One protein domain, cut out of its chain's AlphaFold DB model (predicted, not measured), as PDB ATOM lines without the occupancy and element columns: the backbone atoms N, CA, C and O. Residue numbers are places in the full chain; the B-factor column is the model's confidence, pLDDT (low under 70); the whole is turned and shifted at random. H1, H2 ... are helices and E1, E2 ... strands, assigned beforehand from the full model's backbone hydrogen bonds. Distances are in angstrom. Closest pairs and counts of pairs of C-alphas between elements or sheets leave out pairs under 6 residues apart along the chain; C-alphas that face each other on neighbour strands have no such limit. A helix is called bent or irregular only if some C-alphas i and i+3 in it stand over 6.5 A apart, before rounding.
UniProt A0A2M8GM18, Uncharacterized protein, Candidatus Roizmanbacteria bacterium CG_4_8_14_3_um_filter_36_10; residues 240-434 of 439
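What this domain is: This is residues 240 to 434 of the 439 residues of an uncharacterized protein of Candidatus Roizmanbacteria bacterium CG_4_8_14_3_um_filter_36_10 (UniProt A0A2M8GM18). A compact, rounded body of crossed helices has H3 near its middle, with H2 and H6 packed across different sides of it and H1 reaching both of these. Two small strand pairs, E1 with E4 and E2 with E3, lie at opposite ends of the body; H4 is beside E2, H5 near E1, and long loops run round the outside. The 195 printed residues hold six named helices and four named strands, in the order E1 H1 H2 H3 E2 E3 H4 H5 H6 E4, and both two-stranded sheets are antiparallel. The class is mostly helix, with 83 residues, under half, in named elements; the radius of gyration of the C-alphas is 15.5 A and the spans are 43 by 41 by 29 A.

How they stand to each other: Residues 240 to 267 hold no named element. E1, residues 268 to 270, is antiparallel to E4, residues 431 to 433, with N 270 and O 431 within hydrogen-bond range at 2.8 A. H1, residues 282 to 295, touches H2, residues 305 to 318, with 285 to 289 alone; their closest C-alphas, of Tyr 289 and Leu 305, are 7.2 A apart. H2 is irregular, its C-alphas 307 and 310 being 7.9 A apart. H3, residues 323 to 334, touches H2 at a steep tilt of 46 degrees, opposite ways, closest at the C-alphas of Gln 313 and Pro 323, 4.9 A. E2, residues 349 to 351, and E3, residues 357 to 359, form a hairpin, with N 350 and O 358 within hydrogen-bond range at 2.9 A. H4, residues 366 to 374, only just touches H2, with 3 pairs of C-alphas within 8 A, closest at Val 312 and Ile 366, 7.8 A. H5, residues 384 to 392, and H6, residues 409 to 421, only just touch, with 3 such pairs, closest at the C-alphas of Gly 388 and Val 410, 6.0 A. H6 touches H3 at a steep tilt of 47 degrees, opposite ways, closest at the C-alphas of Ala 328 and Trp 416, 5.3 A. H6 also touches H1, closest at the C-alphas of Met 420 and Ile 284, 6.3 A. Every O i to N i+4 pair is within hydrogen-bond range in H3, H4, H5 and H6, against 9 of 10 in H1 and 8 of 10 in H2.

Where its parts are: E1 begins at C-alpha 268 (90.727, 146.806, 112.539). H1 measures 19.7 A, H2 19.0 A, H3 16.2 A and H6 18.6 A. E4 ends at C-alpha 433 (89.185, 142.549, 115.022).

The domain as a whole: The C-alphas farthest apart, of Gln 301 and Asn 400, are 43.2 A apart. The printed part has no cut. The links E1 to H1, H3 to E2 and H5 to H6 are long. Residue 434 alone has a pLDDT under 70.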
ATOM      1  N   PRO A 240     110.799 162.681 136.622       94.00
ATOM      2  CA  PRO A 240     111.331 163.864 137.296       94.00
ATOM      3  C   PRO A 240     110.408 165.087 137.206       94.00
ATOM      4  O   PRO A 240     110.225 165.784 138.203       94.00
ATOM      5  N   ASN A 241     109.789 165.332 136.051       95.06
ATOM      6  CA  ASN A 241     108.968 166.517 135.785       95.06
ATOM      7  C   ASN A 241     107.480 166.197 135.592       95.06
ATOM      8  O   ASN A 241     106.661 167.111 135.660       95.06
ATOM      9  N   SER A 242     107.128 164.933 135.365       94.81
ATOM     10  CA  SER A 242     105.766 164.475 135.057       94.81
ATOM     11  C   SER A 242     105.215 163.590 136.172       94.81
ATOM     12  O   SER A 242     105.976 163.041 136.961       94.81
ATOM     13  N   THR A 243     103.899 163.403 136.226       94.25
ATOM     14  CA  THR A 243     103.282 162.393 137.099       94.25
ATOM     15  C   THR A 243     102.935 161.172 136.264       94.25
ATOM     16  O   THR A 243     102.229 161.288 135.262       94.25
ATOM     17  N   MET A 244     103.403 159.991 136.671       91.44
ATOM     18  CA  MET A 244     102.999 158.746 136.022       91.44
ATOM     19  C   MET A 244     101.478 158.579 136.119       91.44
ATOM     20  O   MET A 244     100.917 158.489 137.210       91.44
ATOM     21  N   ARG A 245     100.801 158.533 134.965       88.06
ATOM     22  CA  ARG A 245      99.333 158.593 134.934       88.06
ATOM     23  C   ARG A 245      98.667 157.263 135.266       88.06
ATOM     24  O   ARG A 245      97.611 157.230 135.892       88.06
ATOM     25  N   TYR A 246      99.283 156.177 134.827       91.94
ATOM     26  CA  TYR A 246      98.752 154.827 134.951       91.94
ATOM     27  C   TYR A 246      99.865 153.927 135.479       91.94
ATOM     28  O   TYR A 246     100.597 153.356 134.669       91.94
ATOM     29  N   PRO A 247     100.038 153.849 136.808       90.38
ATOM     30  CA  PRO A 247     101.127 153.093 137.410       90.38
ATOM     31  C   PRO A 247     100.985 151.590 137.191       90.38
ATOM     32  O   PRO A 247     101.994 150.900 137.161       90.38
ATOM     33  N   ASP A 248      99.770 151.095 136.965       92.25
ATOM     34  CA  ASP A 248      99.522 149.680 136.716       92.25
ATOM     35  C   ASP A 248      99.647 149.336 135.225       92.25
ATOM     36  O   ASP A 248      99.193 150.074 134.341       92.25
ATOM     37  N   GLY A 249     100.260 148.185 134.945       86.00
ATOM     38  CA  GLY A 249     100.271 147.591 133.611       86.00
ATOM     39  C   GLY A 249      98.926 146.983 133.226       86.00
ATOM     40  O   GLY A 249      98.040 146.777 134.054       86.00
ATOM     41  N   TYR A 250      98.778 146.658 131.946       93.88
ATOM     42  CA  TYR A 250      97.603 145.968 131.425       93.88
ATOM     43  C   TYR A 250      98.021 144.936 130.382       93.88
ATOM     44  O   TYR A 250      98.550 145.271 129.324       93.88
ATOM     45  N   THR A 251      97.784 143.666 130.697       92.88
ATOM     46  CA  THR A 251      98.153 142.518 129.855       92.88
ATOM     47  C   THR A 251      97.033 142.085 128.907       92.88
ATOM     48  O   THR A 251      97.254 141.243 128.038       92.88
ATOM     49  N   GLY A 252      95.830 142.643 129.075       89.81
ATOM     50  CA  GLY A 252      94.691 142.393 128.201       89.81
ATOM     51  C   GLY A 252      94.831 143.074 126.841       89.81
ATOM     52  O   GLY A 252      95.767 143.832 126.583       89.81
ATOM     53  N   THR A 253      93.863 142.815 125.964       89.81
ATOM     54  CA  THR A 253      93.757 143.533 124.690       89.81
ATOM     55  C   THR A 253      92.964 144.816 124.929       89.81
ATOM     56  O   THR A 253      91.845 144.735 125.426       89.81
ATOM     57  N   PRO A 254      93.528 146.005 124.661       93.44
ATOM     58  CA  PRO A 254      92.797 147.251 124.847       93.44
ATOM     59  C   PRO A 254      91.679 147.383 123.817       93.44
ATOM     60  O   PRO A 254      91.842 146.971 122.666       93.44
ATOM     61  N   ALA A 255      90.599 148.067 124.181       92.56
ATOM     62  CA  ALA A 255      89.523 148.362 123.254       92.56
ATOM     63  C   ALA A 255      90.027 149.188 122.058       92.56
ATOM     64  O   ALA A 255      90.899 150.058 122.178       92.56
ATOM     65  N   THR A 256      89.433 148.925 120.897       92.38
ATOM     66  CA  THR A 256      89.688 149.631 119.639       92.38
ATOM     67  C   THR A 256      88.372 149.950 118.927       92.38
ATOM     68  O   THR A 256      87.305 149.458 119.315       92.38
ATOM     69  N   THR A 257      88.433 150.759 117.873       90.31
ATOM     70  CA  THR A 257      87.267 151.212 117.106       90.31
ATOM     71  C   THR A 257      87.408 150.891 115.618       90.31
ATOM     72  O   THR A 257      88.445 150.413 115.159       90.31
ATOM     73  N   LYS A 258      86.352 151.164 114.841       88.19
ATOM     74  CA  LYS A 258      86.342 150.952 113.385       88.19
ATOM     75  C   LYS A 258      87.261 151.914 112.623       88.19
ATOM     76  O   LYS A 258      87.466 151.706 111.438       88.19
ATOM     77  N   GLN A 259      87.795 152.944 113.278       88.75
ATOM     78  CA  GLN A 259      88.706 153.935 112.698       88.75
ATOM     79  C   GLN A 259      90.177 153.487 112.727       88.75
ATOM     80  O   GLN A 259      90.991 154.001 111.965       88.75
ATOM     81  N   ILE A 260      90.530 152.535 113.598       90.31
ATOM     82  CA  ILE A 260      91.903 152.047 113.758       90.31
ATOM     83  C   ILE A 260      92.118 150.877 112.805       90.31
ATOM     84  O   ILE A 260      91.634 149.778 113.070       90.31
ATOM     85  N   PHE A 261      92.805 151.108 111.686       90.00
ATOM     86  CA  PHE A 261      93.065 150.096 110.656       90.00
ATOM     87  C   PHE A 261      94.531 149.693 110.612       90.00
ATOM     88  O   PHE A 261      95.408 150.530 110.799       90.00
ATOM     89  N   ASN A 262      94.779 148.422 110.311       89.81
ATOM     90  CA  ASN A 262      96.124 147.910 110.091       89.81
ATOM     91  C   ASN A 262      96.776 148.551 108.853       89.81
ATOM     92  O   ASN A 262      96.107 149.207 108.052       89.81
ATOM     93  N   PHE A 263      98.070 148.310 108.653       89.31
ATOM     94  CA  PHE A 263      98.857 148.890 107.566       89.31
ATOM     95  C   PHE A 263      98.244 148.662 106.178       89.31
ATOM     96  O   PHE A 263      98.229 149.556 105.336       89.31
ATOM     97  N   ALA A 264      97.664 147.481 105.953       87.56
ATOM     98  CA  ALA A 264      97.000 147.140 104.696       87.56
ATOM     99  C   ALA A 264      95.608 147.781 104.520       87.56
ATOM    100  O   ALA A 264      95.033 147.677 103.440       87.56
ATOM    101  N   GLY A 265      95.042 148.398 105.562       85.06
ATOM    102  CA  GLY A 265      93.711 149.009 105.536       85.06
ATOM    103  C   GLY A 265      92.549 148.011 105.532       85.06
ATOM    104  O   GLY A 265      91.419 148.395 105.248       85.06
ATOM    105  N   ASN A 266      92.809 146.734 105.825       85.12
ATOM    106  CA  ASN A 266      91.845 145.651 105.623       85.12
ATOM    107  C   ASN A 266      91.158 145.196 106.912       85.12
ATOM    108  O   ASN A 266      90.044 144.688 106.858       85.12
ATOM    109  N   ASN A 267      91.823 145.342 108.060       88.62
ATOM    110  CA  ASN A 267      91.321 144.875 109.348       88.62
ATOM    111  C   ASN A 267      91.476 145.964 110.400       88.62
ATOM    112  O   ASN A 267      92.499 146.653 110.434       88.62
ATOM    113  N   ASN A 268      90.505 146.066 111.307       91.38
ATOM    114  CA  ASN A 268      90.727 146.806 112.539       91.38
ATOM    115  C   ASN A 268      91.642 146.013 113.468       91.38
ATOM    116  O   ASN A 268      91.678 144.782 113.405       91.38
ATOM    117  N   TYR A 269      92.385 146.700 114.328       93.69
ATOM    118  CA  TYR A 269      93.305 146.032 115.243       93.69
ATOM    119  C   TYR A 269      93.482 146.790 116.562       93.69
ATOM    120  O   TYR A 269      93.088 147.952 116.703       93.69
ATOM    121  N   SER A 270      94.068 146.099 117.533       94.50
ATOM    122  CA  SER A 270      94.518 146.649 118.805       94.50
ATOM    123  C   SER A 270      95.885 146.083 119.180       94.50
ATOM    124  O   SER A 270      96.225 144.954 118.813       94.50
ATOM    125  N   ILE A 271      96.665 146.862 119.923       95.12
ATOM    126  CA  ILE A 271      97.979 146.474 120.436       95.12
ATOM    127  C   ILE A 271      97.933 146.492 121.967       95.12
ATOM    128  O   ILE A 271      97.472 147.484 122.535       95.12
ATOM    129  N   PRO A 272      98.460 145.465 122.662       94.94
ATOM    130  CA  PRO A 272      98.611 145.463 124.117       94.94
ATOM    131  C   PRO A 272      99.774 146.378 124.542       94.94
ATOM    132  O   PRO A 272     100.795 145.936 125.066       94.94
ATOM    133  N   TYR A 273      99.639 147.681 124.281       95.62
ATOM    134  CA  TYR A 273     100.711 148.679 124.387       95.62
ATOM    135  C   TYR A 273     101.142 148.992 125.830       95.62
ATOM    136  O   TYR A 273     102.159 149.646 126.054       95.62
ATOM    137  N   ARG A 274     100.391 148.480 126.810       96.25
ATOM    138  CA  ARG A 274     100.664 148.566 128.251       96.25
ATOM    139  C   ARG A 274     101.012 147.217 128.890       96.25
ATOM    140  O   ARG A 274     100.990 147.108 130.111       96.25
ATOM    141  N   ASN A 275     101.328 146.199 128.085       96.50
ATOM    142  CA  ASN A 275     101.785 144.896 128.569       96.50
ATOM    143  C   ASN A 275     103.320 144.886 128.731       96.50
ATOM    144  O   ASN A 275     104.012 144.791 127.715       96.50
ATOM    145  N   PRO A 276     103.869 144.944 129.960       96.81
ATOM    146  CA  PRO A 276     105.317 144.986 130.179       96.81
ATOM    147  C   PRO A 276     106.016 143.630 130.015       96.81
ATOM    148  O   PRO A 276     107.238 143.573 130.047       96.81
ATOM    149  N   ASN A 277     105.274 142.534 129.827       96.50
ATOM    150  CA  ASN A 277     105.843 141.181 129.784       96.50
ATOM    151  C   ASN A 277     106.496 140.833 128.434       96.50
ATOM    152  O   ASN A 277     106.955 139.709 128.232       96.50
ATOM    153  N   CYS A 278     106.513 141.775 127.495       96.06
ATOM    154  CA  CYS A 278     107.119 141.608 126.181       96.06
ATOM    155  C   CYS A 278     108.594 142.010 126.222       96.06
ATOM    156  O   CYS A 278     108.985 142.854 127.023       96.06
ATOM    157  N   SER A 279     109.429 141.441 125.355       95.88
ATOM    158  CA  SER A 279     110.849 141.816 125.289       95.88
ATOM    159  C   SER A 279     111.427 141.581 123.904       95.88
ATOM    160  O   SER A 279     111.079 140.627 123.222       95.88
ATOM    161  N   LEU A 280     112.334 142.442 123.474       96.69
ATOM    162  CA  LEU A 280     113.063 142.306 122.225       96.69
ATOM    163  C   LEU A 280     114.449 141.724 122.481       96.69
ATOM    164  O   LEU A 280     115.078 141.969 123.510       96.69
ATOM    165  N   SER A 281     114.915 140.937 121.514       96.69
ATOM    166  CA  SER A 281     116.283 140.437 121.465       96.69
ATOM    167  C   SER A 281     117.117 141.282 120.508       96.69
ATOM    168  O   SER A 281     116.588 141.861 119.553       96.69
ATOM    169  N   GLN A 282     118.439 141.268 120.696       97.19
ATOM    170  CA  GLN A 282     119.379 141.925 119.784       97.19
ATOM    171  C   GLN A 282     119.156 141.507 118.321       97.19
ATOM    172  O   GLN A 282     119.239 142.337 117.421       97.19
ATOM    173  N   THR A 283     118.827 140.237 118.064       97.25
ATOM    174  CA  THR A 283     118.539 139.741 116.710       97.25
ATOM    175  C   THR A 283     117.343 140.453 116.083       97.25
ATOM    176  O   THR A 283     117.412 140.851 114.922       97.25
ATOM    177  N   ILE A 284     116.254 140.645 116.837       97.31
ATOM    178  CA  ILE A 284     115.076 141.367 116.338       97.31
ATOM    179  C   ILE A 284     115.441 142.829 116.071       97.31
ATOM    180  O   ILE A 284     115.120 143.347 115.007       97.31
ATOM    181  N   ILE A 285     116.171 143.468 116.984       98.12
ATOM    182  CA  ILE A 285     116.606 144.861 116.837       98.12
ATOM    183  C   ILE A 285     117.518 145.056 115.621       98.12
ATOM    184  O   ILE A 285     117.325 145.999 114.858       98.12
ATOM    185  N   ASN A 286     118.447 144.133 115.369       97.69
ATOM    186  CA  ASN A 286     119.274 144.157 114.164       97.69
ATOM    187  C   ASN A 286     118.409 144.040 112.899       97.69
ATOM    188  O   ASN A 286     118.613 144.782 111.943       97.69
ATOM    189  N   ASN A 287     117.399 143.164 112.900       97.38
ATOM    190  CA  ASN A 287     116.475 143.038 111.771       97.38
ATOM    191  C   ASN A 287     115.652 144.317 111.551       97.38
ATOM    192  O   ASN A 287     115.411 144.695 110.405       97.38
ATOM    193  N   VAL A 288     115.238 144.994 112.628       97.50
ATOM    194  CA  VAL A 288     114.558 146.298 112.560       97.50
ATOM    195  C   VAL A 288     115.488 147.339 111.952       97.50
ATOM    196  O   VAL A 288     115.106 147.999 110.990       97.50
ATOM    197  N   TYR A 289     116.725 147.432 112.442       97.25
ATOM    198  CA  TYR A 289     117.732 148.351 111.920       97.25
ATOM    199  C   TYR A 289     117.997 148.135 110.422       97.25
ATOM    200  O   TYR A 289     118.007 149.086 109.640       97.25
ATOM    201  N   GLU A 290     118.130 146.882 109.980       97.25
ATOM    202  CA  GLU A 290     118.269 146.553 108.556       97.25
ATOM    203  C   GLU A 290     117.021 146.934 107.751       97.25
ATOM    204  O   GLU A 290     117.124 147.512 106.666       97.25
ATOM    205  N   LYS A 291     115.823 146.673 108.285       96.44
ATOM    206  CA  LYS A 291     114.559 147.044 107.637       96.44
ATOM    207  C   LYS A 291     114.435 148.562 107.470       96.44
ATOM    208  O   LYS A 291     114.011 149.021 106.404       96.44
ATOM    209  N   MET A 292     114.864 149.337 108.470       96.56
ATOM    210  CA  MET A 292     114.870 150.803 108.439       96.56
ATOM    211  C   MET A 292     115.705 151.366 107.286       96.56
ATOM    212  O   MET A 292     115.345 152.417 106.769       96.56
ATOM    213  N   LYS A 293     116.746 150.674 106.802       94.62
ATOM    214  CA  LYS A 293     117.521 151.127 105.627       94.62
ATOM    215  C   LYS A 293     116.648 151.325 104.391       94.62
ATOM    216  O   LYS A 293     116.880 152.239 103.607       94.62
ATOM    217  N   SER A 294     115.646 150.459 104.223       92.94
ATOM    218  CA  SER A 294     114.718 150.516 103.092       92.94
ATOM    219  C   SER A 294     113.534 151.458 103.327       92.94
ATOM    220  O   SER A 294     113.090 152.106 102.385       92.94
ATOM    221  N   PHE A 295     113.045 151.560 104.567       92.56
ATOM    222  CA  PHE A 295     111.877 152.384 104.911       92.56
ATOM    223  C   PHE A 295     112.236 153.854 105.189       92.56
ATOM    224  O   PHE A 295     111.487 154.748 104.810       92.56
ATOM    225  N   TYR A 296     113.403 154.113 105.784       95.06
ATOM    226  CA  TYR A 296     113.892 155.443 106.172       95.06
ATOM    227  C   TYR A 296     115.355 155.662 105.738       95.06
ATOM    228  O   TYR A 296     116.231 155.887 106.583       95.06
ATOM    229  N   PRO A 297     115.659 155.636 104.425       90.75
ATOM    230  CA  PRO A 297     117.029 155.670 103.902       90.75
ATOM    231  C   PRO A 297     117.830 156.921 104.299       90.75
ATOM    232  O   PRO A 297     119.058 156.871 104.319       90.75
ATOM    233  N   TYR A 298     117.157 158.022 104.644       92.88
ATOM    234  CA  TYR A 298     117.805 159.270 105.057       92.88
ATOM    235  C   TYR A 298     118.164 159.305 106.550       92.88
ATOM    236  O   TYR A 298     119.185 159.869 106.930       92.88
ATOM    237  N   TYR A 299     117.345 158.686 107.404       92.31
ATOM    238  CA  TYR A 299     117.468 158.819 108.859       92.31
ATOM    239  C   TYR A 299     118.216 157.654 109.513       92.31
ATOM    240  O   TYR A 299     118.854 157.845 110.546       92.31
ATOM    241  N   TRP A 300     118.187 156.456 108.918       92.12
ATOM    242  CA  TRP A 300     118.745 155.252 109.553       92.12
ATOM    243  C   TRP A 300     120.238 155.374 109.898       92.12
ATOM    244  O   TRP A 300     120.668 154.827 110.906       92.12
ATOM    245  N   GLN A 301     121.022 156.108 109.096       92.19
ATOM    246  CA  GLN A 301     122.473 156.253 109.290       92.19
ATOM    247  C   GLN A 301     122.831 156.958 110.601       92.19
ATOM    248  O   GLN A 301     123.909 156.741 111.143       92.19
ATOM    249  N   GLN A 302     121.935 157.817 111.086       95.06
ATOM    250  CA  GLN A 302     122.091 158.566 112.331       95.06
ATOM    251  C   GLN A 302     121.275 157.942 113.472       95.06
ATOM    252  O   GLN A 302     121.169 158.530 114.547       95.06
ATOM    253  N   SER A 303     120.665 156.775 113.240       96.25
ATOM    254  CA  SER A 303     119.815 156.120 114.225       96.25
ATOM    255  C   SER A 303     120.607 155.748 115.475       96.25
ATOM    256  O   SER A 303     121.733 155.259 115.410       96.25
ATOM    257  N   LYS A 304     119.961 155.939 116.623       96.50
ATOM    258  CA  LYS A 304     120.433 155.542 117.947       96.50
ATOM    259  C   LYS A 304     119.818 154.231 118.417       96.50
ATOM    260  O   LYS A 304     120.062 153.816 119.543       96.50
ATOM    261  N   LEU A 305     119.078 153.536 117.545       97.31
ATOM    262  CA  LEU A 305     118.409 152.280 117.880       97.31
ATOM    263  C   LEU A 305     119.374 151.257 118.484       97.31
ATOM    264  O   LEU A 305     119.111 150.735 119.557       97.31
ATOM    265  N   LEU A 306     120.500 150.985 117.820       96.88
ATOM    266  CA  LEU A 306     121.454 149.974 118.290       96.88
ATOM    267  C   LEU A 306     122.165 150.376 119.591       96.88
ATOM    268  O   LEU A 306     122.645 149.497 120.297       96.88
ATOM    269  N   GLU A 307     122.227 151.674 119.893       95.50
ATOM    270  CA  GLU A 307     122.887 152.215 121.083       95.50
ATOM    271  C   GLU A 307     121.949 152.203 122.301       95.50
ATOM    272  O   GLU A 307     122.348 151.744 123.367       95.50
ATOM    273  N   ASP A 308     120.695 152.650 122.144       96.31
ATOM    274  CA  ASP A 308     119.810 152.934 123.286       96.31
ATOM    275  C   ASP A 308     118.612 151.974 123.436       96.31
ATOM    276  O   ASP A 308     117.823 152.137 124.370       96.31
ATOM    277  N   TRP A 309     118.422 150.971 122.565       97.62
ATOM    278  CA  TRP A 309     117.223 150.113 122.634       97.62
ATOM    279  C   TRP A 309     117.065 149.373 123.973       97.62
ATOM    280  O   TRP A 309     115.937 149.214 124.439       97.62
ATOM    281  N   GLU A 310     118.160 148.951 124.616       97.50
ATOM    282  CA  GLU A 310     118.114 148.282 125.926       97.50
ATOM    283  C   GLU A 310     117.645 149.245 127.022       97.50
ATOM    284  O   GLU A 310     116.826 148.885 127.877       97.50
ATOM    285  N   THR A 311     118.101 150.499 126.965       97.06
ATOM    286  CA  THR A 311     117.624 151.572 127.841       97.06
ATOM    287  C   THR A 311     116.130 151.792 127.622       97.06
ATOM    288  O   THR A 311     115.356 151.728 128.572       97.06
ATOM    289  N   VAL A 312     115.685 151.957 126.374       98.06
ATOM    290  CA  VAL A 312     114.258 152.156 126.066       98.06
ATOM    291  C   VAL A 312     113.408 150.981 126.551       98.06
ATOM    292  O   VAL A 312     112.364 151.185 127.170       98.06
ATOM    293  N   GLN A 313     113.869 149.748 126.338       98.06
ATOM    294  CA  GLN A 313     113.176 148.549 126.797       98.06
ATOM    295  C   GLN A 313     113.081 148.480 128.324       98.06
ATOM    296  O   GLN A 313     111.994 148.252 128.856       98.06
ATOM    297  N   SER A 314     114.193 148.679 129.034       97.69
ATOM    298  CA  SER A 314     114.220 148.582 130.499       97.69
ATOM    299  C   SER A 314     113.298 149.611 131.155       97.69
ATOM    300  O   SER A 314     112.539 149.268 132.064       97.69
ATOM    301  N   TYR A 315     113.286 150.844 130.645       97.69
ATOM    302  CA  TYR A 315     112.416 151.903 131.144       97.69
ATOM    303  C   TYR A 315     110.952 151.714 130.743       97.69
ATOM    304  O   TYR A 315     110.073 151.963 131.564       97.69
ATOM    305  N   ALA A 316     110.664 151.207 129.540       97.88
ATOM    306  CA  ALA A 316     109.299 150.836 129.170       97.88
ATOM    307  C   ALA A 316     108.732 149.773 130.125       97.88
ATOM    308  O   ALA A 316     107.634 149.953 130.645       97.88
ATOM    309  N   ILE A 317     109.498 148.717 130.426       97.62
ATOM    310  CA  ILE A 317     109.087 147.666 131.372       97.62
ATOM    311  C   ILE A 317     108.880 148.250 132.774       97.62
ATOM    312  O   ILE A 317     107.828 148.038 133.375       97.62
ATOM    313  N   LYS A 318     109.851 149.027 133.273       96.56
ATOM    314  CA  LYS A 318     109.798 149.684 134.591       96.56
ATOM    315  C   LYS A 318     108.530 150.509 134.781       96.56
ATOM    316  O   LYS A 318     107.946 150.502 135.859       96.56
ATOM    317  N   TYR A 319     108.114 151.200 133.726       97.06
ATOM    318  CA  TYR A 319     106.951 152.072 133.733       97.06
ATOM    319  C   TYR A 319     105.695 151.423 133.132       97.06
ATOM    320  O   TYR A 319     104.742 152.113 132.769       97.06
ATOM    321  N   ASN A 320     105.643 150.088 133.082       97.00
ATOM    322  CA  ASN A 320     104.456 149.325 132.700       97.00
ATOM    323  C   ASN A 320     103.934 149.643 131.286       97.00
ATOM    324  O   ASN A 320     102.726 149.737 131.038       97.00
ATOM    325  N   PHE A 321     104.858 149.821 130.348       97.75
ATOM    326  CA  PHE A 321     104.619 149.899 128.912       97.75
ATOM    327  C   PHE A 321     105.137 148.650 128.214       97.75
ATOM    328  O   PHE A 321     106.075 147.995 128.662       97.75
ATOM    329  N   ASN A 322     104.546 148.351 127.063       97.88
ATOM    330  CA  ASN A 322     105.064 147.323 126.182       97.88
ATOM    331  C   ASN A 322     106.309 147.845 125.446       97.88
ATOM    332  O   ASN A 322     106.177 148.772 124.641       97.88
ATOM    333  N   PRO A 323     107.505 147.267 125.661       98.06
ATOM    334  CA  PRO A 323     108.725 147.761 125.028       98.06
ATOM    335  C   PRO A 323     108.695 147.636 123.502       98.06
ATOM    336  O   PRO A 323     109.236 148.500 122.815       98.06
ATOM    337  N   VAL A 324     107.997 146.634 122.955       98.19
ATOM    338  CA  VAL A 324     107.808 146.485 121.502       98.19
ATOM    339  C   VAL A 324     107.058 147.688 120.936       98.19
ATOM    340  O   VAL A 324     107.413 148.207 119.882       98.19
ATOM    341  N   PHE A 325     106.047 148.169 121.660       98.06
ATOM    342  CA  PHE A 325     105.280 149.346 121.268       98.06
ATOM    343  C   PHE A 325     106.100 150.632 121.372       98.06
ATOM    344  O   PHE A 325     106.091 151.423 120.436       98.06
ATOM    345  N   VAL A 326     106.827 150.840 122.475       98.38
ATOM    346  CA  VAL A 326     107.636 152.060 122.652       98.38
ATOM    347  C   VAL A 326     108.732 152.144 121.587       98.38
ATOM    348  O   VAL A 326     108.958 153.211 121.023       98.38
ATOM    349  N   ILE A 327     109.367 151.020 121.248       98.56
ATOM    350  CA  ILE A 327     110.380 150.975 120.187       98.56
ATOM    351  C   ILE A 327     109.742 151.133 118.799       98.56
ATOM    352  O   ILE A 327     110.302 151.843 117.969       98.56
ATOM    353  N   ALA A 328     108.555 150.566 118.548       98.31
ATOM    354  CA  ALA A 328     107.819 150.799 117.298       98.31
ATOM    355  C   ALA A 328     107.492 152.286 117.114       98.31
ATOM    356  O   ALA A 328     107.706 152.834 116.035       98.31
ATOM    357  N   LEU A 329     107.047 152.940 118.189       98.12
ATOM    358  CA  LEU A 329     106.793 154.375 118.220       98.12
ATOM    359  C   LEU A 329     108.063 155.175 117.942       98.12
ATOM    360  O   LEU A 329     108.044 156.090 117.132       98.12
ATOM    361  N   TRP A 330     109.184 154.795 118.554       98.19
ATOM    362  CA  TRP A 330     110.465 155.469 118.354       98.19
ATOM    363  C   TRP A 330     110.978 155.372 116.913       98.19
ATOM    364  O   TRP A 330     111.483 156.353 116.352       98.19
ATOM    365  N   VAL A 331     110.843 154.188 116.311       98.06
ATOM    366  CA  VAL A 331     111.169 153.947 114.904       98.06
ATOM    367  C   VAL A 331     110.273 154.786 114.000       98.06
ATOM    368  O   VAL A 331     110.789 155.456 113.116       98.06
ATOM    369  N   GLU A 332     108.967 154.803 114.225       96.19
ATOM    370  CA  GLU A 332     108.060 155.544 113.350       96.19
ATOM    371  C   GLU A 332     108.241 157.064 113.462       96.19
ATOM    372  O   GLU A 332     108.346 157.754 112.452       96.19
ATOM    373  N   GLU A 333     108.347 157.586 114.682       95.12
ATOM    374  CA  GLU A 333     108.408 159.028 114.937       95.12
ATOM    375  C   GLU A 333     109.712 159.670 114.486       95.12
ATOM    376  O   GLU A 333     109.757 160.828 114.072       95.12
ATOM    377  N   SER A 334     110.812 158.931 114.604       95.44
ATOM    378  CA  SER A 334     112.134 159.532 114.441       95.44
ATOM    379  C   SER A 334     113.134 158.668 113.695       95.44
ATOM    380  O   SER A 334     114.317 159.024 113.664       95.44
ATOM    381  N   ALA A 335     112.695 157.527 113.142       82.38
ATOM    382  CA  ALA A 335     113.582 156.451 112.700       82.38
ATOM    383  C   ALA A 335     114.648 156.208 113.775       82.38
ATOM    384  O   ALA A 335     115.857 156.326 113.560       82.38
ATOM    385  N   ALA A 336     114.119 155.970 114.976       78.44
ATOM    386  CA  ALA A 336     114.800 155.706 116.228       78.44
ATOM    387  C   ALA A 336     116.007 156.619 116.471       78.44
ATOM    388  O   ALA A 336     117.154 156.178 116.531       78.44
ATOM    389  N   GLY A 337     115.744 157.921 116.569       93.25
ATOM    390  CA  GLY A 337     116.735 158.920 116.961       93.25
ATOM    391  C   GLY A 337     117.479 159.596 115.816       93.25
ATOM    392  O   GLY A 337     118.078 160.641 116.058       93.25
ATOM    393  N   GLY A 338     117.409 159.059 114.596       93.50
ATOM    394  CA  GLY A 338     118.163 159.588 113.458       93.50
ATOM    395  C   GLY A 338     117.608 160.891 112.885       93.50
ATOM    396  O   GLY A 338     118.358 161.706 112.354       93.50
ATOM    397  N   ALA A 339     116.305 161.139 113.025       93.44
ATOM    398  CA  ALA A 339     115.714 162.426 112.684       93.44
ATOM    399  C   ALA A 339     115.991 163.452 113.801       93.44
ATOM    400  O   ALA A 339     115.342 163.461 114.852       93.44
ATOM    401  N   THR A 340     116.967 164.337 113.589       89.06
ATOM    402  CA  THR A 340     117.383 165.356 114.575       89.06
ATOM    403  C   THR A 340     116.348 166.463 114.782       89.06
ATOM    404  O   THR A 340     116.273 167.026 115.871       89.06
ATOM    405  N   ASN A 341     115.501 166.710 113.780       91.25
ATOM    406  CA  ASN A 341     114.419 167.699 113.819       91.25
ATOM    407  C   ASN A 341     113.049 167.100 114.191       91.25
ATOM    408  O   ASN A 341     112.036 167.765 114.001       91.25
ATOM    409  N   ALA A 342     113.011 165.877 114.730       91.56
ATOM    410  CA  ALA A 342     111.785 165.223 115.191       91.56
ATOM    411  C   ALA A 342     111.842 164.881 116.686       91.56
ATOM    412  O   ALA A 342     112.891 164.486 117.215       91.56
ATOM    413  N   GLN A 343     110.694 164.983 117.352       94.38
ATOM    414  CA  GLN A 343     110.464 164.426 118.680       94.38
ATOM    415  C   GLN A 343     110.619 162.904 118.628       94.38
ATOM    416  O   GLN A 343     110.076 162.245 117.750       94.38
ATOM    417  N   LYS A 344     111.368 162.319 119.567       94.94
ATOM    418  CA  LYS A 344     111.725 160.892 119.472       94.94
ATOM    419  C   LYS A 344     110.525 159.962 119.619       94.94
ATOM    420  O   LYS A 344     110.518 158.905 119.009       94.94
ATOM    421  N   LEU A 345     109.522 160.354 120.400       96.31
ATOM    422  CA  LEU A 345     108.285 159.591 120.598       96.31
ATOM    423  C   LEU A 345     107.047 160.449 120.283       96.31
ATOM    424  O   LEU A 345     105.981 160.207 120.851       96.31
ATOM    425  N   GLY A 346     107.189 161.481 119.438       92.56
ATOM    426  CA  GLY A 346     106.115 162.419 119.059       92.56
ATOM    427  C   GLY A 346     105.565 163.264 120.207       92.56
ATOM    428  O   GLY A 346     104.474 163.830 120.144       92.56
ATOM    429  N   CYS A 347     106.316 163.358 121.302       93.12
ATOM    430  CA  CYS A 347     105.900 164.065 122.497       93.12
ATOM    431  C   CYS A 347     106.232 165.557 122.358       93.12
ATOM    432  O   CYS A 347     107.337 165.986 122.684       93.12
ATOM    433  N   VAL A 348     105.285 166.340 121.828       93.69
ATOM    434  CA  VAL A 348     105.440 167.799 121.631       93.69
ATOM    435  C   VAL A 348     105.242 168.574 122.934       93.69
ATOM    436  O   VAL A 348     105.917 169.572 123.168       93.69
ATOM    437  N   TYR A 349     104.343 168.110 123.804       94.25
ATOM    438  CA  TYR A 349     104.061 168.739 125.092       94.25
ATOM    439  C   TYR A 349     104.112 167.705 126.212       94.25
ATOM    440  O   TYR A 349     103.373 166.719 126.184       94.25
ATOM    441  N   ARG A 350     104.953 167.961 127.215       95.44
ATOM    442  CA  ARG A 350     105.018 167.191 128.459       95.44
ATOM    443  C   ARG A 350     104.031 167.758 129.468       95.44
ATOM    444  O   ARG A 350     104.041 168.963 129.710       95.44
ATOM    445  N   LEU A 351     103.226 166.889 130.071       94.31
ATOM    446  CA  LEU A 351     102.386 167.238 131.213       94.31
ATOM    447  C   LEU A 351     103.231 167.228 132.490       94.31
ATOM    448  O   LEU A 351     103.774 166.191 132.867       94.31
ATOM    449  N   ASN A 352     103.338 168.378 133.140       95.31
ATOM    450  CA  ASN A 352     104.113 168.547 134.358       95.31
ATOM    451  C   ASN A 352     103.330 168.068 135.600       95.31
ATOM    452  O   ASN A 352     102.117 167.866 135.548       95.31
ATOM    453  N   LYS A 353     104.013 167.915 136.743       94.94
ATOM    454  CA  LYS A 353     103.387 167.499 138.021       94.94
ATOM    455  C   LYS A 353     102.290 168.443 138.529       94.94
ATOM    456  O   LYS A 353     101.444 168.014 139.304       94.94
ATOM    457  N   ASP A 354     102.321 169.705 138.116       94.56
ATOM    458  CA  ASP A 354     101.346 170.745 138.456       94.56
ATOM    459  C   ASP A 354     100.232 170.901 137.402       94.56
ATOM    460  O   ASP A 354      99.556 171.926 137.364       94.56
ATOM    461  N   ASP A 355     100.067 169.900 136.528       90.44
ATOM    462  CA  ASP A 355      99.117 169.868 135.410       90.44
ATOM    463  C   ASP A 355      99.336 170.956 134.336       90.44
ATOM    464  O   ASP A 355      98.513 171.127 133.434       90.44
ATOM    465  N   THR A 356     100.470 171.667 134.367       94.75
ATOM    466  CA  THR A 356     100.870 172.573 133.278       94.75
ATOM    467  C   THR A 356     101.549 171.812 132.135       94.75
ATOM    468  O   THR A 356     101.952 170.657 132.280       94.75
ATOM    469  N   PHE A 357     101.698 172.452 130.970       94.50
ATOM    470  CA  PHE A 357     102.342 171.844 129.801       94.50
ATOM    471  C   PHE A 357     103.679 172.514 129.477       94.50
ATOM    472  O   PHE A 357     103.751 173.732 129.320       94.50
ATOM    473  N   THR A 358     104.728 171.708 129.303       96.06
ATOM    474  CA  THR A 358     106.032 172.154 128.792       96.06
ATOM    475  C   THR A 358     106.188 171.743 127.334       96.06
ATOM    476  O   THR A 358     106.119 170.555 127.022       96.06
ATOM    477  N   HIS A 359     106.447 172.703 126.444       95.94
ATOM    478  CA  HIS A 359     106.797 172.406 125.055       95.94
ATOM    479  C   HIS A 359     108.180 171.744 124.967       95.94
ATOM    480  O   HIS A 359     109.156 172.239 125.533       95.94
ATOM    481  N   MET A 360     108.267 170.643 124.228       95.00
ATOM    482  CA  MET A 360     109.479 169.853 124.043       95.00
ATOM    483  C   MET A 360     110.127 170.143 122.693       95.00
ATOM    484  O   MET A 360     109.483 170.106 121.642       95.00
ATOM    485  N   LEU A 361     111.431 170.408 122.720       93.50
ATOM    486  CA  LEU A 361     112.207 170.669 121.514       93.50
ATOM    487  C   LEU A 361     112.437 169.367 120.727       93.50
ATOM    488  O   LEU A 361     112.571 168.302 121.328       93.50
ATOM    489  N   PRO A 362     112.589 169.424 119.394       91.81
ATOM    490  CA  PRO A 362     112.961 168.241 118.612       91.81
ATOM    491  C   PRO A 362     114.317 167.624 119.004       91.81
ATOM    492  O   PRO A 362     114.566 166.437 118.790       91.81
ATOM    493  N   SER A 363     115.187 168.425 119.627       88.38
ATOM    494  CA  SER A 363     116.464 167.989 120.195       88.38
ATOM    495  C   SER A 363     116.338 167.278 121.547       88.38
ATOM    496  O   SER A 363     117.362 166.873 122.094       88.38
ATOM    497  N   SER A 364     115.131 167.150 122.113       92.75
ATOM    498  CA  SER A 364     114.920 166.425 123.367       92.75
ATOM    499  C   SER A 364     115.420 164.987 123.267       92.75
ATOM    500  O   SER A 364     115.274 164.304 122.248       92.75
ATOM    501  N   THR A 365     116.016 164.534 124.361       94.38
ATOM    502  CA  THR A 365     116.587 163.197 124.489       94.38
ATOM    503  C   THR A 365     115.499 162.126 124.485       94.38
ATOM    504  O   THR A 365     114.324 162.390 124.761       94.38
ATOM    505  N   ILE A 366     115.894 160.879 124.221       95.69
ATOM    506  CA  ILE A 366     114.976 159.741 124.331       95.69
ATOM    507  C   ILE A 366     114.421 159.587 125.758       95.69
ATOM    508  O   ILE A 366     113.244 159.277 125.913       95.69
ATOM    509  N   CYS A 367     115.212 159.894 126.795       95.81
ATOM    510  CA  CYS A 367     114.766 159.858 128.190       95.81
ATOM    511  C   CYS A 367     113.637 160.866 128.455       95.81
ATOM    512  O   CYS A 367     112.590 160.499 128.979       95.81
ATOM    513  N   GLU A 368     113.808 162.126 128.037       95.62
ATOM    514  CA  GLU A 368     112.777 163.161 128.202       95.62
ATOM    515  C   GLU A 368     111.493 162.814 127.433       95.62
ATOM    516  O   GLU A 368     110.384 163.075 127.896       95.62
ATOM    517  N   GLN A 369     111.632 162.215 126.249       96.81
ATOM    518  CA  GLN A 369     110.498 161.787 125.431       96.81
ATOM    519  C   GLN A 369     109.757 160.597 126.058       96.81
ATOM    520  O   GLN A 369     108.527 160.580 126.041       96.81
ATOM    521  N   MET A 370     110.475 159.635 126.655       97.31
ATOM    522  CA  MET A 370     109.865 158.546 127.430       97.31
ATOM    523  C   MET A 370     109.128 159.088 128.653       97.31
ATOM    524  O   MET A 370     107.986 158.705 128.893       97.31
ATOM    525  N   GLU A 371     109.735 160.026 129.382       96.12
ATOM    526  CA  GLU A 371     109.095 160.691 130.516       96.12
ATOM    527  C   GLU A 371     107.745 161.312 130.119       96.12
ATOM    528  O   GLU A 371     106.722 161.069 130.762       96.12
ATOM    529  N   CYS A 372     107.733 162.060 129.013       96.44
ATOM    530  CA  CYS A 372     106.517 162.655 128.477       96.44
ATOM    531  C   CYS A 372     105.469 161.605 128.082       96.44
ATOM    532  O   CYS A 372     104.292 161.755 128.421       96.44
ATOM    533  N   LEU A 373     105.879 160.524 127.407       97.00
ATOM    534  CA  LEU A 373     104.970 159.449 127.010       97.00
ATOM    535  C   LEU A 373     104.310 158.796 128.234       97.00
ATOM    536  O   LEU A 373     103.098 158.573 128.237       97.00
ATOM    537  N   PHE A 374     105.091 158.516 129.279       96.44
ATOM    538  CA  PHE A 374     104.628 157.813 130.480       96.44
ATOM    539  C   PHE A 374     103.691 158.664 131.354       96.44
ATOM    540  O   PHE A 374     102.854 158.117 132.080       96.44
ATOM    541  N   GLY A 375     103.785 159.993 131.260       95.12
ATOM    542  CA  GLY A 375     102.896 160.936 131.948       95.12
ATOM    543  C   GLY A 375     101.604 161.290 131.199       95.12
ATOM    544  O   GLY A 375     100.773 162.029 131.727       95.12
ATOM    545  N   ARG A 376     101.402 160.812 129.964       93.06
ATOM    546  CA  ARG A 376     100.313 161.292 129.091       93.06
ATOM    547  C   ARG A 376      98.940 160.721 129.476       93.06
ATOM    548  O   ARG A 376      98.805 159.556 129.826       93.06
ATOM    549  N   TRP A 377      97.874 161.507 129.311       91.69
ATOM    550  CA  TRP A 377      96.489 161.043 129.531       91.69
ATOM    551  C   TRP A 377      96.016 160.023 128.495       91.69
ATOM    552  O   TRP A 377      95.276 159.097 128.813       91.69
ATOM    553  N   SER A 378      96.477 160.161 127.253       92.00
ATOM    554  CA  SER A 378      96.048 159.316 126.139       92.00
ATOM    555  C   SER A 378      96.504 157.861 126.263       92.00
ATOM    556  O   SER A 378      96.026 157.009 125.524       92.00
ATOM    557  N   VAL A 379      97.444 157.542 127.159       94.06
ATOM    558  CA  VAL A 379      97.986 156.181 127.324       94.06
ATOM    559  C   VAL A 379      97.123 155.301 128.245       94.06
ATOM    560  O   VAL A 379      97.646 154.414 128.923       94.06
ATOM    561  N   TYR A 380      95.803 155.520 128.245       94.94
ATOM    562  CA  TYR A 380      94.829 154.767 129.039       94.94
ATOM    563  C   TYR A 380      94.832 153.263 128.705       94.94
ATOM    564  O   TYR A 380      94.376 152.888 127.624       94.94
ATOM    565  N   PRO A 381      95.244 152.375 129.630       93.19
ATOM    566  CA  PRO A 381      95.606 151.001 129.288       93.19
ATOM    567  C   PRO A 381      94.557 150.173 128.549       93.19
ATOM    568  O   PRO A 381      94.917 149.266 127.809       93.19
ATOM    569  N   GLN A 382      93.273 150.479 128.730       93.06
ATOM    570  CA  GLN A 382      92.169 149.714 128.158       93.06
ATOM    571  C   GLN A 382      91.610 150.316 126.860       93.06
ATOM    572  O   GLN A 382      90.602 149.816 126.371       93.06
ATOM    573  N   ASN A 383      92.201 151.376 126.291       94.31
ATOM    574  CA  ASN A 383      91.688 151.989 125.062       94.31
ATOM    575  C   ASN A 383      92.813 152.438 124.120       94.31
ATOM    576  O   ASN A 383      93.333 153.550 124.212       94.31
ATOM    577  N   TYR A 384      93.155 151.573 123.167       95.06
ATOM    578  CA  TYR A 384      94.171 151.871 122.162       95.06
ATOM    579  C   TYR A 384      93.688 152.904 121.134       95.06
ATOM    580  O   TYR A 384      94.477 153.722 120.662       95.06
ATOM    581  N   ALA A 385      92.389 152.930 120.821       94.31
ATOM    582  CA  ALA A 385      91.839 153.929 119.904       94.31
ATOM    583  C   ALA A 385      91.923 155.356 120.471       94.31
ATOM    584  O   ALA A 385      92.220 156.288 119.725       94.31
ATOM    585  N   LEU A 386      91.730 155.519 121.786       95.06
ATOM    586  CA  LEU A 386      91.938 156.791 122.483       95.06
ATOM    587  C   LEU A 386      93.385 157.261 122.337       95.06
ATOM    588  O   LEU A 386      93.612 158.424 121.998       95.06
ATOM    589  N   PHE A 387      94.349 156.356 122.553       95.25
ATOM    590  CA  PHE A 387      95.760 156.652 122.324       95.25
ATOM    591  C   PHE A 387      95.973 157.140 120.891       95.25
ATOM    592  O   PHE A 387      96.419 158.268 120.714       95.25
ATOM    593  N   GLY A 388      95.604 156.338 119.887       94.69
ATOM    594  CA  GLY A 388      95.837 156.666 118.480       94.69
ATOM    595  C   GLY A 388      95.237 158.009 118.063       94.69
ATOM    596  O   GLY A 388      95.905 158.818 117.424       94.69
ATOM    597  N   CYS A 389      94.004 158.277 118.494       95.25
ATOM    598  CA  CYS A 389      93.303 159.522 118.199       95.25
ATOM    599  C   CYS A 389      93.993 160.741 118.819       95.25
ATOM    600  O   CYS A 389      94.367 161.681 118.120       95.25
ATOM    601  N   GLN A 390      94.211 160.718 120.137       94.69
ATOM    602  CA  GLN A 390      94.787 161.862 120.845       94.69
ATOM    603  C   GLN A 390      96.279 162.037 120.577       94.69
ATOM    604  O   GLN A 390      96.841 163.110 120.794       94.69
ATOM    605  N   TYR A 391      96.958 160.971 120.170       93.50
ATOM    606  CA  TYR A 391      98.327 161.040 119.700       93.50
ATOM    607  C   TYR A 391      98.431 161.873 118.428       93.50
ATOM    608  O   TYR A 391      99.197 162.830 118.411       93.50
ATOM    609  N   GLN A 392      97.601 161.584 117.426       92.81
ATOM    610  CA  GLN A 392      97.677 162.267 116.139       92.81
ATOM    611  C   GLN A 392      96.983 163.637 116.122       92.81
ATOM    612  O   GLN A 392      97.488 164.566 115.498       92.81
ATOM    613  N   PHE A 393      95.833 163.773 116.790       92.50
ATOM    614  CA  PHE A 393      94.971 164.954 116.652       92.50
ATOM    615  C   PHE A 393      94.737 165.730 117.956       92.50
ATOM    616  O   PHE A 393      94.212 166.838 117.931       92.50
ATOM    617  N   GLY A 394      95.138 165.186 119.108       91.31
ATOM    618  CA  GLY A 394      94.886 165.798 120.418       91.31
ATOM    619  C   GLY A 394      93.538 165.417 121.047       91.31
ATOM    620  O   GLY A 394      92.776 164.612 120.511       91.31
ATOM    621  N   SER A 395      93.266 165.947 122.245       90.62
ATOM    622  CA  SER A 395      92.134 165.530 123.095       90.62
ATOM    623  C   SER A 395      90.764 165.759 122.468       90.62
ATOM    624  O   SER A 395      89.869 164.934 122.648       90.62
ATOM    625  N   ASP A 396      90.618 166.850 121.723       93.25
ATOM    626  CA  ASP A 396      89.320 167.378 121.290       93.25
ATOM    627  C   ASP A 396      88.699 166.562 120.147       93.25
ATOM    628  O   ASP A 396      87.501 166.650 119.888       93.25
ATOM    629  N   HIS A 397      89.499 165.704 119.508       93.81
ATOM    630  CA  HIS A 397      89.064 164.784 118.455       93.81
ATOM    631  C   HIS A 397      88.493 163.467 119.001       93.81
ATOM    632  O   HIS A 397      88.002 162.635 118.235       93.81
ATOM    633  N   TRP A 398      88.531 163.252 120.320       94.00
ATOM    634  CA  TRP A 398      87.915 162.092 120.956       94.00
ATOM    635  C   TRP A 398      86.537 162.444 121.527       94.00
ATOM    636  O   TRP A 398      86.417 162.996 122.620       94.00
ATOM    637  N   VAL A 399      85.477 162.083 120.801       92.88
ATOM    638  CA  VAL A 399      84.090 162.433 121.136       92.88
ATOM    639  C   VAL A 399      83.229 161.172 121.144       92.88
ATOM    640  O   VAL A 399      83.301 160.350 120.237       92.88
ATOM    641  N   ASN A 400      82.394 161.001 122.174       90.69
ATOM    642  CA  ASN A 400      81.472 159.860 122.299       90.69
ATOM    643  C   ASN A 400      82.152 158.484 122.131       90.69
ATOM    644  O   ASN A 400      81.611 157.585 121.486       90.69
ATOM    645  N   ASN A 401      83.339 158.318 122.730       88.25
ATOM    646  CA  ASN A 401      84.141 157.088 122.673       88.25
ATOM    647  C   ASN A 401      84.597 156.699 121.251       88.25
ATOM    648  O   ASN A 401      84.764 155.516 120.946       88.25
ATOM    649  N   GLN A 402      84.764 157.688 120.371       90.38
ATOM    650  CA  GLN A 402      85.242 157.515 119.004       90.38
ATOM    651  C   GLN A 402      86.155 158.674 118.601       90.38
ATOM    652  O   GLN A 402      86.034 159.784 119.118       90.38
ATOM    653  N   CYS A 403      87.055 158.413 117.652       91.62
ATOM    654  CA  CYS A 403      87.810 159.477 117.001       91.62
ATOM    655  C   CYS A 403      86.964 160.095 115.884       91.62
ATOM    656  O   CYS A 403      86.336 159.356 115.115       91.62
ATOM    657  N   THR A 404      86.949 161.424 115.795       91.69
ATOM    658  CA  THR A 404      86.278 162.158 114.709       91.69
ATOM    659  C   THR A 404      86.926 161.886 113.357       91.69
ATOM    660  O   THR A 404      86.232 161.818 112.345       91.69
ATOM    661  N   ASP A 405      88.239 161.673 113.363       89.56
ATOM    662  CA  ASP A 405      89.072 161.468 112.187       89.56
ATOM    663  C   ASP A 405      89.771 160.107 112.258       89.56
ATOM    664  O   ASP A 405      89.978 159.544 113.333       89.56
ATOM    665  N   ASN A 406      90.144 159.548 111.107       89.12
ATOM    666  CA  ASN A 406      90.872 158.282 111.072       89.12
ATOM    667  C   ASN A 406      92.357 158.540 111.370       89.12
ATOM    668  O   ASN A 406      93.015 159.200 110.560       89.12
ATOM    669  N   PRO A 407      92.916 158.024 112.481       90.50
ATOM    670  CA  PRO A 407      94.317 158.246 112.791       90.50
ATOM    671  C   PRO A 407      95.176 157.342 111.904       90.50
ATOM    672  O   PRO A 407      95.348 156.158 112.176       90.50
ATOM    673  N   GLU A 408      95.682 157.872 110.794       90.00
ATOM    674  CA  GLU A 408      96.491 157.099 109.847       90.00
ATOM    675  C   GLU A 408      97.859 156.696 110.398       90.00
ATOM    676  O   GLU A 408      98.374 155.653 110.009       90.00
ATOM    677  N   PHE A 409      98.411 157.470 111.333       90.12
ATOM    678  CA  PHE A 409      99.718 157.219 111.941       90.12
ATOM    679  C   PHE A 409      99.815 155.836 112.599       90.12
ATOM    680  O   PHE A 409     100.841 155.165 112.565       90.12
ATOM    681  N   VAL A 410      98.718 155.346 113.175       92.50
ATOM    682  CA  VAL A 410      98.732 154.050 113.864       92.50
ATOM    683  C   VAL A 410      98.971 152.881 112.894       92.50
ATOM    684  O   VAL A 410      99.503 151.853 113.304       92.50
ATOM    685  N   LYS A 411      98.680 153.052 111.594       92.88
ATOM    686  CA  LYS A 411      98.915 152.035 110.554       92.88
ATOM    687  C   LYS A 411     100.389 151.634 110.476       92.88
ATOM    688  O   LYS A 411     100.702 150.453 110.358       92.88
ATOM    689  N   THR A 412     101.299 152.601 110.522       92.38
ATOM    690  CA  THR A 412     102.744 152.348 110.452       92.38
ATOM    691  C   THR A 412     103.294 151.833 111.781       92.38
ATOM    692  O   THR A 412     104.162 150.959 111.785       92.38
ATOM    693  N   ILE A 413     102.717 152.258 112.909       95.75
ATOM    694  CA  ILE A 413     102.991 151.653 114.223       95.75
ATOM    695  C   ILE A 413     102.662 150.161 114.230       95.75
ATOM    696  O   ILE A 413     103.457 149.363 114.723       95.75
ATOM    697  N   GLU A 414     101.516 149.774 113.673       95.50
ATOM    698  CA  GLU A 414     101.126 148.370 113.542       95.50
ATOM    699  C   GLU A 414     102.145 147.569 112.741       95.50
ATOM    700  O   GLU A 414     102.606 146.541 113.226       95.50
ATOM    701  N   PHE A 415     102.563 148.080 111.583       95.62
ATOM    702  CA  PHE A 415     103.575 147.432 110.753       95.62
ATOM    703  C   PHE A 415     104.863 147.117 111.532       95.62
ATOM    704  O   PHE A 415     105.348 145.982 111.507       95.62
ATOM    705  N   TRP A 416     105.419 148.102 112.247       97.69
ATOM    706  CA  TRP A 416     106.642 147.907 113.031       97.69
ATOM    707  C   TRP A 416     106.423 146.979 114.223       97.69
ATOM    708  O   TRP A 416     107.270 146.131 114.518       97.69
ATOM    709  N   TYR A 417     105.278 147.105 114.887       97.75
ATOM    710  CA  TYR A 417     104.920 146.257 116.011       97.75
ATOM    711  C   TYR A 417     104.752 144.789 115.597       97.75
ATOM    712  O   TYR A 417     105.295 143.904 116.256       97.75
ATOM    713  N   ASP A 418     104.040 144.499 114.507       95.94
ATOM    714  CA  ASP A 418     103.838 143.135 114.000       95.94
ATOM    715  C   ASP A 418     105.165 142.523 113.526       95.94
ATOM    716  O   ASP A 418     105.490 141.383 113.869       95.94
ATOM    717  N   PHE A 419     106.010 143.323 112.858       96.12
ATOM    718  CA  PHE A 419     107.358 142.912 112.463       96.12
ATOM    719  C   PHE A 419     108.192 142.445 113.668       96.12
ATOM    720  O   PHE A 419     108.774 141.356 113.642       96.12
ATOM    721  N   MET A 420     108.203 143.230 114.749       97.31
ATOM    722  CA  MET A 420     108.962 142.921 115.964       97.31
ATOM    723  C   MET A 420     108.321 141.840 116.845       97.31
ATOM    724  O   MET A 420     109.033 141.103 117.528       97.31
ATOM    725  N   SER A 421     106.993 141.719 116.835       95.50
ATOM    726  CA  SER A 421     106.254 140.769 117.680       95.50
ATOM    727  C   SER A 421     106.060 139.384 117.057       95.50
ATOM    728  O   SER A 421     105.574 138.474 117.727       95.50
ATOM    729  N   SER A 422     106.481 139.178 115.807       87.62
ATOM    730  CA  SER A 422     106.316 137.913 115.073       87.62
ATOM    731  C   SER A 422     106.837 136.661 115.805       87.62
ATOM    732  O   SER A 422     106.256 135.587 115.652       87.62
ATOM    733  N   GLY A 423     107.878 136.793 116.638       84.44
ATOM    734  CA  GLY A 423     108.441 135.718 117.472       84.44
ATOM    735  C   GLY A 423     108.098 135.795 118.966       84.44
ATOM    736  O   GLY A 423     108.690 135.065 119.757       84.44
ATOM    737  N   GLN A 424     107.204 136.699 119.366       91.69
ATOM    738  CA  GLN A 424     106.842 136.936 120.765       91.69
ATOM    739  C   GLN A 424     105.665 136.058 121.223       91.69
ATOM    740  O   GLN A 424     104.915 135.537 120.386       91.69
ATOM    741  N   PRO A 425     105.448 135.925 122.548       92.94
ATOM    742  CA  PRO A 425     104.232 135.334 123.094       92.94
ATOM    743  C   PRO A 425     102.964 135.967 122.509       92.94
ATOM    744  O   PRO A 425     102.942 137.133 122.110       92.94
ATOM    745  N   THR A 426     101.879 135.200 122.441       91.81
ATOM    746  CA  THR A 426     100.650 135.631 121.754       91.81
ATOM    747  C   THR A 426     100.002 136.880 122.358       91.81
ATOM    748  O   THR A 426      99.302 137.610 121.658       91.81
ATOM    749  N   GLU A 427     100.234 137.131 123.640       93.12
ATOM    750  CA  GLU A 427      99.833 138.301 124.420       93.12
ATOM    751  C   GLU A 427     100.656 139.563 124.112       93.12
ATOM    752  O   GLU A 427     100.307 140.648 124.566       93.12
ATOM    753  N   CYS A 428     101.727 139.429 123.329       95.19
ATOM    754  CA  CYS A 428     102.592 140.507 122.852       95.19
ATOM    755  C   CYS A 428     102.407 140.795 121.359       95.19
ATOM    756  O   CYS A 428     103.199 141.524 120.771       95.19
ATOM    757  N   ARG A 429     101.393 140.194 120.727       94.62
ATOM    758  CA  ARG A 429     101.092 140.352 119.301       94.62
ATOM    759  C   ARG A 429      99.866 141.233 119.101       94.62
ATOM    760  O   ARG A 429      98.958 141.233 119.937       94.62
ATOM    761  N   ALA A 430      99.822 141.935 117.969       94.06
ATOM    762  CA  ALA A 430      98.646 142.692 117.561       94.06
ATOM    763  C   ALA A 430      97.424 141.764 117.450       94.06
ATOM    764  O   ALA A 430      97.522 140.606 117.026       94.06
ATOM    765  N   LYS A 431      96.259 142.267 117.856       92.88
ATOM    766  CA  LYS A 431      94.980 141.556 117.774       92.88
ATOM    767  C   LYS A 431      94.133 142.186 116.689       92.88
ATOM    768  O   LYS A 431      93.842 143.373 116.759       92.88
ATOM    769  N   TYR A 432      93.729 141.388 115.709       91.25
ATOM    770  CA  TYR A 432      92.913 141.843 114.588       91.25
ATOM    771  C   TYR A 432      91.440 141.545 114.852       91.25
ATOM    772  O   TYR A 432      91.072 140.415 115.174       91.25
ATOM    773  N   CYS A 433      90.604 142.566 114.704       82.88
ATOM    774  CA  CYS A 433      89.185 142.549 115.022       82.88
ATOM    775  C   CYS A 433      88.393 142.761 113.720       82.88
ATOM    776  O   CYS A 433      88.351 143.884 113.219       82.88
ATOM    777  N   PRO A 434      87.738 141.731 113.156       64.38
ATOM    778  CA  PRO A 434      87.042 141.859 111.873       64.38
ATOM    779  C   PRO A 434      85.858 142.847 111.867       64.38
ATOM    780  O   PRO A 434      85.426 143.236 110.791       64.38
TER     781      PRO A 434